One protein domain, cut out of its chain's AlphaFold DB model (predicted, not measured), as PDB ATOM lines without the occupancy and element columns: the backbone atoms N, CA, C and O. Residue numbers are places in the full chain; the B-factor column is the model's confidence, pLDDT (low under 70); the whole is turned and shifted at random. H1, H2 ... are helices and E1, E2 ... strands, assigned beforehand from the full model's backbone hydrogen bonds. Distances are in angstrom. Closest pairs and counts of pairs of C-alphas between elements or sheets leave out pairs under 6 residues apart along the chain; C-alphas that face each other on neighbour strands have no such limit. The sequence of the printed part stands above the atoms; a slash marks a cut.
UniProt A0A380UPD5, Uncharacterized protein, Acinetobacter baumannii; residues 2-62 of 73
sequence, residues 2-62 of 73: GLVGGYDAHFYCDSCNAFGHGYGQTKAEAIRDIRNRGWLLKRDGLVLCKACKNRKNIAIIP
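AT A GLANCE: This is residues 2 to 62 of the 73 residues of an uncharacterized protein of Acinetobacter baumannii (UniProt A0A380UPD5). This domain has little regular structure: a two-stranded hairpin, E1 and E2, has the helix H1 packed on it, and a long loop stretch, residues 37 to 62, gathers toward the hairpin's turn. The tail at residues 2 to 5 extends the other end. The 61 printed residues run E1, E2, H1; the antiparallel sheet is E1 - E2; the class is mixed, with 22 residues in named elements. It is only just compact, close to loose, radius of gyration of the C-alphas 12.6 A, spanning 47 by 20 by 19 A.

HOW THE PARTS SIT: Look first at the hairpin of E1, residues 7 to 12, and E2, residues 19 to 24, antiparallel at 160 degrees; N 9 and O 22 are within hydrogen-bond range at 2.9 A. Next find H1, residues 27 to 36: its closest C-alphas to E2 are Ala 30 and Tyr 23, 4.2 A; to E1, Lys 27 and Tyr 7, 5.8 A. In H1 every O i to N i+4 pair is within hydrogen-bond range.

IN THESE COORDINATES: Find C-alpha 7 at (54.645, -30.114, 30.648), where E1 begins its 16.6 A; E2 covers 17.3 A. H1 covers 14.3 A, ending at C-alpha 36, (47.314, -43.869, 33.853).

THE WHOLE: The farthest C-alphas, Gly 2 and Asn 57, are 47.9 A apart. The printed part has no cut; no link between named elements is long. Residues 40 to 41 pair antiparallel with 47 to 48. Residues 2 to 5 have pLDDT under 70.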
ATOM      1  N   GLY A   2      65.954 -26.278  19.828       43.94
ATOM      2  CA  GLY A   2      64.765 -25.774  20.521       43.94
ATOM      3  C   GLY A   2      64.558 -26.520  21.834       43.94
ATOM      4  O   GLY A   2      64.570 -27.748  21.836       43.94
ATOM      5  N   LEU A   3      64.397 -25.790  22.936       45.00
ATOM      6  CA  LEU A   3      63.964 -26.339  24.219       45.00
ATOM      7  C   LEU A   3      62.579 -26.968  24.023       45.00
ATOM      8  O   LEU A   3      61.573 -26.264  23.985       45.00
ATOM      9  N   VAL A   4      62.522 -28.290  23.856       53.50
ATOM     10  CA  VAL A   4      61.267 -29.048  23.901       53.50
ATOM     11  C   VAL A   4      60.876 -29.136  25.376       53.50
ATOM     12  O   VAL A   4      61.141 -30.129  26.045       53.50
ATOM     13  N   GLY A   5      60.374 -28.026  25.921       61.16
ATOM     14  CA  GLY A   5      59.936 -27.944  27.309       61.16
ATOM     15  C   GLY A   5      58.728 -28.851  27.510       61.16
ATOM     16  O   GLY A   5      57.658 -28.580  26.970       61.16
ATOM     17  N   GLY A   6      58.915 -29.949  28.240       72.94
ATOM     18  CA  GLY A   6      57.815 -30.807  28.663       72.94
ATOM     19  C   GLY A   6      56.879 -30.074  29.625       72.94
ATOM     20  O   GLY A   6      57.283 -29.168  30.349       72.94
ATOM     21  N   TYR A   7      55.615 -30.479  29.630       82.62
ATOM     22  CA  TYR A   7      54.645 -30.114  30.648       82.62
ATOM     23  C   TYR A   7      54.810 -31.042  31.847       82.62
ATOM     24  O   TYR A   7      54.608 -32.251  31.723       82.62
ATOM     25  N   ASP A   8      55.105 -30.457  33.005       84.81
ATOM     26  CA  ASP A   8      54.997 -31.122  34.299       84.81
ATOM     27  C   ASP A   8      53.770 -30.566  35.037       84.81
ATOM     28  O   ASP A   8      53.627 -29.354  35.223       84.81
ATOM     29  N   ALA A   9      52.817 -31.441  35.350       84.25
ATOM     30  CA  ALA A   9      51.561 -31.082  35.990       84.25
ATOM     31  C   ALA A   9      51.520 -31.667  37.401       84.25
ATOM     32  O   ALA A   9      51.465 -32.885  37.571       84.25
ATOM     33  N   HIS A  10      51.514 -30.787  38.401       88.88
ATOM     34  CA  HIS A  10      51.474 -31.145  39.816       88.88
ATOM     35  C   HIS A  10      50.032 -31.194  40.333       88.88
ATOM     36  O   HIS A  10      49.224 -30.309  40.053       88.88
ATOM     37  N   PHE A  11      49.722 -32.223  41.113       85.88
ATOM     38  CA  PHE A  11      48.401 -32.509  41.656       85.88
ATOM     39  C   PHE A  11      48.504 -32.912  43.126       85.88
ATOM     40  O   PHE A  11      49.382 -33.684  43.513       85.88
ATOM     41  N   TYR A  12      47.548 -32.451  43.926       87.81
ATOM     42  CA  TYR A  12      47.400 -32.850  45.321       87.81
ATOM     43  C   TYR A  12      46.067 -33.562  45.506       87.81
ATOM     44  O   TYR A  12      45.047 -33.147  44.964       87.81
ATOM     45  N   CYS A  13      46.077 -34.674  46.234       88.44
ATOM     46  CA  CYS A  13      44.860 -35.404  46.553       88.44
ATOM     47  C   CYS A  13      44.021 -34.605  47.551       88.44
ATOM     48  O   CYS A  13      44.443 -34.423  48.689       88.44
ATOM     49  N   ASP A  14      42.793 -34.258  47.185       86.69
ATOM     50  CA  ASP A  14      41.889 -33.473  48.030       86.69
ATOM     51  C   ASP A  14      41.478 -34.188  49.328       86.69
ATOM     52  O   ASP A  14      40.880 -33.579  50.201       86.69
ATOM     53  N   SER A  15      41.764 -35.485  49.472       86.56
ATOM     54  CA  SER A  15      41.371 -36.280  50.645       86.56
ATOM     55  C   SER A  15      42.517 -36.593  51.611       86.56
ATOM     56  O   SER A  15      42.282 -36.779  52.801       86.56
ATOM     57  N   CYS A  16      43.751 -36.712  51.122       86.69
ATOM     58  CA  CYS A  16      44.900 -37.081  51.961       86.69
ATOM     59  C   CYS A  16      46.142 -36.222  51.724       86.69
ATOM     60  O   CYS A  16      47.209 -36.557  52.229       86.69
ATOM     61  N   ASN A  17      46.021 -35.177  50.904       85.75
ATOM     62  CA  ASN A  17      47.102 -34.290  50.486       85.75
ATOM     63  C   ASN A  17      48.314 -35.000  49.849       85.75
ATOM     64  O   ASN A  17      49.396 -34.435  49.748       85.75
ATOM     65  N   ALA A  18      48.153 -36.254  49.405       87.69
ATOM     66  CA  ALA A  18      49.207 -36.959  48.688       87.69
ATOM     67  C   ALA A  18      49.592 -36.172  47.433       87.69
ATOM     68  O   ALA A  18      48.707 -35.700  46.718       87.69
ATOM     69  N   PHE A  19      50.891 -36.079  47.165       87.81
ATOM     70  CA  PHE A  19      51.429 -35.448  45.968       87.81
ATOM     71  C   PHE A  19      51.463 -36.433  44.797       87.81
ATOM     72  O   PHE A  19      51.801 -37.611  44.950       87.81
ATOM     73  N   GLY A  20      51.124 -35.941  43.614       86.62
ATOM     74  CA  GLY A  20      51.276 -36.646  42.355       86.62
ATOM     75  C   GLY A  20      51.662 -35.674  41.262       86.62
ATOM     76  O   GLY A  20      51.219 -34.533  41.245       86.62
ATOM     77  N   HIS A  21      52.462 -36.143  40.319       88.12
ATOM     78  CA  HIS A  21      52.826 -35.359  39.153       88.12
ATOM     79  C   HIS A  21      52.739 -36.215  37.894       88.12
ATOM     80  O   HIS A  21      52.983 -37.430  37.938       88.12
ATOM     81  N   GLY A  22      52.309 -35.587  36.806       87.06
ATOM     82  CA  GLY A  22      52.235 -36.183  35.480       87.06
ATOM     83  C   GLY A  22      53.112 -35.414  34.506       87.06
ATOM     84  O   GLY A  22      53.155 -34.188  34.562       87.06
ATOM     85  N   TYR A  23      53.772 -36.133  33.603       88.50
ATOM     86  CA  TYR A  23      54.686 -35.545  32.624       88.50
ATOM     87  C   TYR A  23      54.241 -35.835  31.186       88.50
ATOM     88  O   TYR A  23      53.724 -36.914  30.889       88.50
ATOM     89  N   GLY A  24      54.449 -34.887  30.273       87.44
ATOM     90  CA  GLY A  24      54.169 -35.063  28.846       87.44
ATOM     91  C   GLY A  24      54.737 -33.942  27.981       87.44
ATOM     92  O   GLY A  24      55.200 -32.935  28.500       87.44
ATOM     93  N   GLN A  25      54.695 -34.074  26.653       87.94
ATOM     94  CA  GLN A  25      55.072 -32.969  25.755       87.94
ATOM     95  C   GLN A  25      53.952 -31.927  25.639       87.94
ATOM     96  O   GLN A  25      54.190 -30.777  25.285       87.94
ATOM     97  N   THR A  26      52.725 -32.314  25.983       88.00
ATOM     98  CA  THR A  26      51.550 -31.445  26.048       88.00
ATOM     99  C   THR A  26      50.843 -31.560  27.400       88.00
ATOM    100  O   THR A  26      50.925 -32.582  28.086       88.00
ATOM    101  N   LYS A  27      50.040 -30.547  27.752       84.94
ATOM    102  CA  LYS A  27      49.141 -30.588  28.923       84.94
ATOM    103  C   LYS A  27      48.259 -31.844  28.939       84.94
ATOM    104  O   LYS A  27      48.043 -32.440  29.990       84.94
ATOM    105  N   ALA A  28      47.732 -32.240  27.780       88.19
ATOM    106  CA  ALA A  28      46.867 -33.412  27.668       88.19
ATOM    107  C   ALA A  28      47.619 -34.712  27.990       88.19
ATOM    108  O   ALA A  28      47.061 -35.600  28.632       88.19
ATOM    109  N   GLU A  29      48.886 -34.811  27.587       89.31
ATOM    110  CA  GLU A  29      49.732 -35.963  27.893       89.31
ATOM    111  C   GLU A  29      50.101 -36.035  29.369       89.31
ATOM    112  O   GLU A  29      49.961 -37.109  29.944       89.31
ATOM    113  N   ALA A  30      50.454 -34.913  30.002       87.06
ATOM    114  CA  ALA A  30      50.716 -34.867  31.441       87.06
ATOM    115  C   ALA A  30      49.483 -35.298  32.263       87.06
ATOM    116  O   ALA A  30      49.578 -36.104  33.191       87.06
ATOM    117  N   ILE A  31      48.286 -34.845  31.865       88.56
ATOM    118  CA  ILE A  31      47.012 -35.274  32.471       88.56
ATOM    119  C   ILE A  31      46.741 -36.764  32.211       88.56
ATOM    120  O   ILE A  31      46.207 -37.469  33.073       88.56
ATOM    121  N   ARG A  32      47.070 -37.268  31.019       91.56
ATOM    122  CA  ARG A  32      46.893 -38.685  30.681       91.56
ATOM    123  C   ARG A  32      47.852 -39.571  31.477       91.56
ATOM    124  O   ARG A  32      47.422 -40.614  31.957       91.56
ATOM    125  N   ASP A  33      49.098 -39.146  31.660       92.06
ATOM    126  CA  ASP A  33      50.108 -39.850  32.454       92.06
ATOM    127  C   ASP A  33      49.645 -40.034  33.905       92.06
ATOM    128  O   ASP A  33      49.548 -41.162  34.392       92.06
ATOM    129  N   ILE A  34      49.218 -38.958  34.576       90.69
ATOM    130  CA  ILE A  34      48.747 -39.061  35.966       90.69
ATOM    131  C   ILE A  34      47.466 -39.911  36.092       90.69
ATOM    132  O   ILE A  34      47.317 -40.685  37.044       90.69
ATOM    133  N   ARG A  35      46.566 -39.863  35.098       90.88
ATOM    134  CA  ARG A  35      45.390 -40.752  35.032       90.88
ATOM    135  C   ARG A  35      45.788 -42.218  34.876       90.88
ATOM    136  O   ARG A  35      45.232 -43.067  35.572       90.88
ATOM    137  N   ASN A  36      46.777 -42.517  34.033       92.19
ATOM    138  CA  ASN A  36      47.314 -43.869  33.853       92.19
ATOM    139  C   ASN A  36      47.980 -44.398  35.132       92.19
ATOM    140  O   ASN A  36      47.858 -45.581  35.448       92.19
ATOM    141  N   ARG A  37      48.587 -43.517  35.939       89.25
ATOM    142  CA  ARG A  37      49.089 -43.840  37.292       89.25
ATOM    143  C   ARG A  37      47.967 -44.121  38.303       89.25
ATOM    144  O   ARG A  37      48.221 -44.490  39.450       89.25
ATOM    145  N   GLY A  38      46.709 -43.989  37.886       90.25
ATOM    146  CA  GLY A  38      45.534 -44.385  38.648       90.25
ATOM    147  C   GLY A  38      44.900 -43.261  39.456       90.25
ATOM    148  O   GLY A  38      44.036 -43.569  40.279       90.25
ATOM    149  N   TRP A  39      45.285 -42.005  39.226       92.94
ATOM    150  CA  TRP A  39      44.629 -40.844  39.821       92.94
ATOM    151  C   TRP A  39      43.290 -40.555  39.150       92.94
ATOM    152  O   TRP A  39      43.103 -40.777  37.953       92.94
ATOM    153  N   LEU A  40      42.349 -40.047  39.935       91.56
ATOM    154  CA  LEU A  40      41.064 -39.566  39.463       91.56
ATOM    155  C   LEU A  40      41.112 -38.041  39.390       91.56
ATOM    156  O   LEU A  40      41.288 -37.385  40.409       91.56
ATOM    157  N   LEU A  41      40.934 -37.503  38.186       89.88
ATOM    158  CA  LEU A  41      40.806 -36.069  37.927       89.88
ATOM    159  C   LEU A  41      39.409 -35.816  37.366       89.88
ATOM    160  O   LEU A  41      39.166 -36.082  36.177       89.88
ATOM    161  N   LYS A  42      38.488 -35.372  38.218       85.88
ATOM    162  CA  LYS A  42      37.117 -35.050  37.827       85.88
ATOM    163  C   LYS A  42      37.021 -33.634  37.248       85.88
ATOM    164  O   LYS A  42      37.907 -32.801  37.408       85.88
ATOM    165  N   ARG A  43      35.934 -33.380  36.510       78.69
ATOM    166  CA  ARG A  43      35.671 -32.087  35.851       78.69
ATOM    167  C   ARG A  43      35.234 -30.985  36.819       78.69
ATOM    168  O   ARG A  43      35.368 -29.822  36.474       78.69
ATOM    169  N   ASP A  44      34.721 -31.361  37.984       78.75
ATOM    170  CA  ASP A  44      34.318 -30.469  39.079       78.75
ATOM    171  C   ASP A  44      35.518 -29.919  39.877       78.75
ATOM    172  O   ASP A  44      35.321 -29.168  40.823       78.75
ATOM    173  N   GLY A  45      36.752 -30.271  39.492       79.12
ATOM    174  CA  GLY A  45      37.977 -29.868  40.184       79.12
ATOM    175  C   GLY A  45      38.483 -30.894  41.196       79.12
ATOM    176  O   GLY A  45      39.597 -30.739  41.681       79.12
ATOM    177  N   LEU A  46      37.733 -31.973  41.460       85.38
ATOM    178  CA  LEU A  46      38.131 -32.991  42.428       85.38
ATOM    179  C   LEU A  46      39.257 -33.900  41.892       85.38
ATOM    180  O   LEU A  46      39.114 -34.604  40.886       85.38
ATOM    181  N   VAL A  47      40.350 -33.947  42.639       88.81
ATOM    182  CA  VAL A  47      41.574 -34.718  42.447       88.81
ATOM    183  C   VAL A  47      41.723 -35.741  43.572       88.81
ATOM    184  O   VAL A  47      41.904 -35.415  44.742       88.81
ATOM    185  N   LEU A  48      41.708 -37.028  43.224       91.06
ATOM    186  CA  LEU A  48      41.889 -38.113  44.189       91.06
ATOM    187  C   LEU A  48      42.999 -39.062  43.746       91.06
ATOM    188  O   LEU A  48      43.025 -39.534  42.609       91.06
ATOM    189  N   CYS A  49      43.892 -39.408  44.670       90.81
ATOM    190  CA  CYS A  49      44.916 -40.414  44.421       90.81
ATOM    191  C   CYS A  49      44.301 -41.819  44.278       90.81
ATOM    192  O   CYS A  49      43.146 -42.074  44.642       90.81
ATOM    193  N   LYS A  50      45.108 -42.772  43.795       90.44
ATOM    194  CA  LYS A  50      44.703 -44.176  43.601       90.44
ATOM    195  C   LYS A  50      44.099 -44.817  44.860       90.44
ATOM    196  O   LYS A  50      43.203 -45.647  44.736       90.44
ATOM    197  N   ALA A  51      44.581 -44.444  46.046       88.00
ATOM    198  CA  ALA A  51      44.088 -44.976  47.314       88.00
ATOM    199  C   ALA A  51      42.754 -44.341  47.733       88.00
ATOM    200  O   ALA A  51      41.849 -45.046  48.178       88.00
ATOM    201  N   CYS A  52      42.614 -43.022  47.572       87.69
ATOM    202  CA  CYS A  52      41.421 -42.308  48.012       87.69
ATOM    203  C   CYS A  52      40.229 -42.529  47.084       87.69
ATOM    204  O   CYS A  52      39.124 -42.678  47.588       87.69
ATOM    205  N   LYS A  53      40.432 -42.653  45.765       85.56
ATOM    206  CA  LYS A  53      39.324 -42.784  44.796       85.56
ATOM    207  C   LYS A  53      38.384 -43.977  45.033       85.56
ATOM    208  O   LYS A  53      37.250 -43.944  44.577       85.56
ATOM    209  N   ASN A  54      38.859 -45.028  45.707       84.12
ATOM    210  CA  ASN A  54      38.098 -46.255  45.962       84.12
ATOM    211  C   ASN A  54      37.435 -46.280  47.353       84.12
ATOM    212  O   ASN A  54      36.784 -47.264  47.704       84.12
ATOM    213  N   ARG A  55      37.620 -45.243  48.180       83.44
ATOM    214  CA  ARG A  55      37.006 -45.188  49.513       83.44
ATOM    215  C   ARG A  55      35.523 -44.838  49.377       83.44
ATOM    216  O   ARG A  55      35.158 -43.948  48.620       83.44
ATOM    217  N   LYS A  56      34.665 -45.533  50.131       72.31
ATOM    218  CA  LYS A  56      33.207 -45.299  50.119       72.31
ATOM    219  C   LYS A  56      32.789 -44.011  50.836       72.31
ATOM    220  O   LYS A  56      31.736 -43.478  50.516       72.31
ATOM    221  N   ASN A  57      33.595 -43.524  51.781       75.50
ATOM    222  CA  ASN A  57      33.307 -42.320  52.559       75.50
ATOM    223  C   ASN A  57      34.539 -41.406  52.541       75.50
ATOM    224  O   ASN A  57      35.382 -41.441  53.437       75.50
ATOM    225  N   ILE A  58      34.720 -40.699  51.427       75.38
ATOM    226  CA  ILE A  58      35.855 -39.796  51.230       75.38
ATOM    227  C   ILE A  58      35.545 -38.490  51.956       75.38
ATOM    228  O   ILE A  58      34.668 -37.746  51.531       75.38
ATOM    229  N   ALA A  59      36.288 -38.212  53.026       79.88
ATOM    230  CA  ALA A  59      36.388 -36.861  53.559       79.88
ATOM    231  C   ALA A  59      37.317 -36.047  52.648       79.88
ATOM    232  O   ALA A  59      38.412 -36.509  52.301       79.88
ATOM    233  N   ILE A  60      36.844 -34.873  52.242       81.62
ATOM    234  CA  ILE A  60      37.622 -33.882  51.504       81.62
ATOM    235  C   ILE A  60      38.189 -32.905  52.522       81.62
ATOM    236  O   ILE A  60      37.456 -32.432  53.386       81.62
ATOM    237  N   ILE A  61      39.489 -32.646  52.429       78.00
ATOM    238  CA  ILE A  61      40.164 -31.631  53.225       78.00
ATOM    239  C   ILE A  61      39.614 -30.273  52.756       78.00
ATOM    240  O   ILE A  61      39.721 -29.979  51.551       78.00
ATOM    241  N   PRO A  62      39.007 -29.481  53.661       72.50
ATOM    242  CA  PRO A  62      38.586 -28.115  53.367       72.50
ATOM    243  C   PRO A  62      39.735 -27.322  52.744       72.50
ATOM    244  O   PRO A  62      40.897 -27.575  53.055       72.50
TER     245      PRO A  62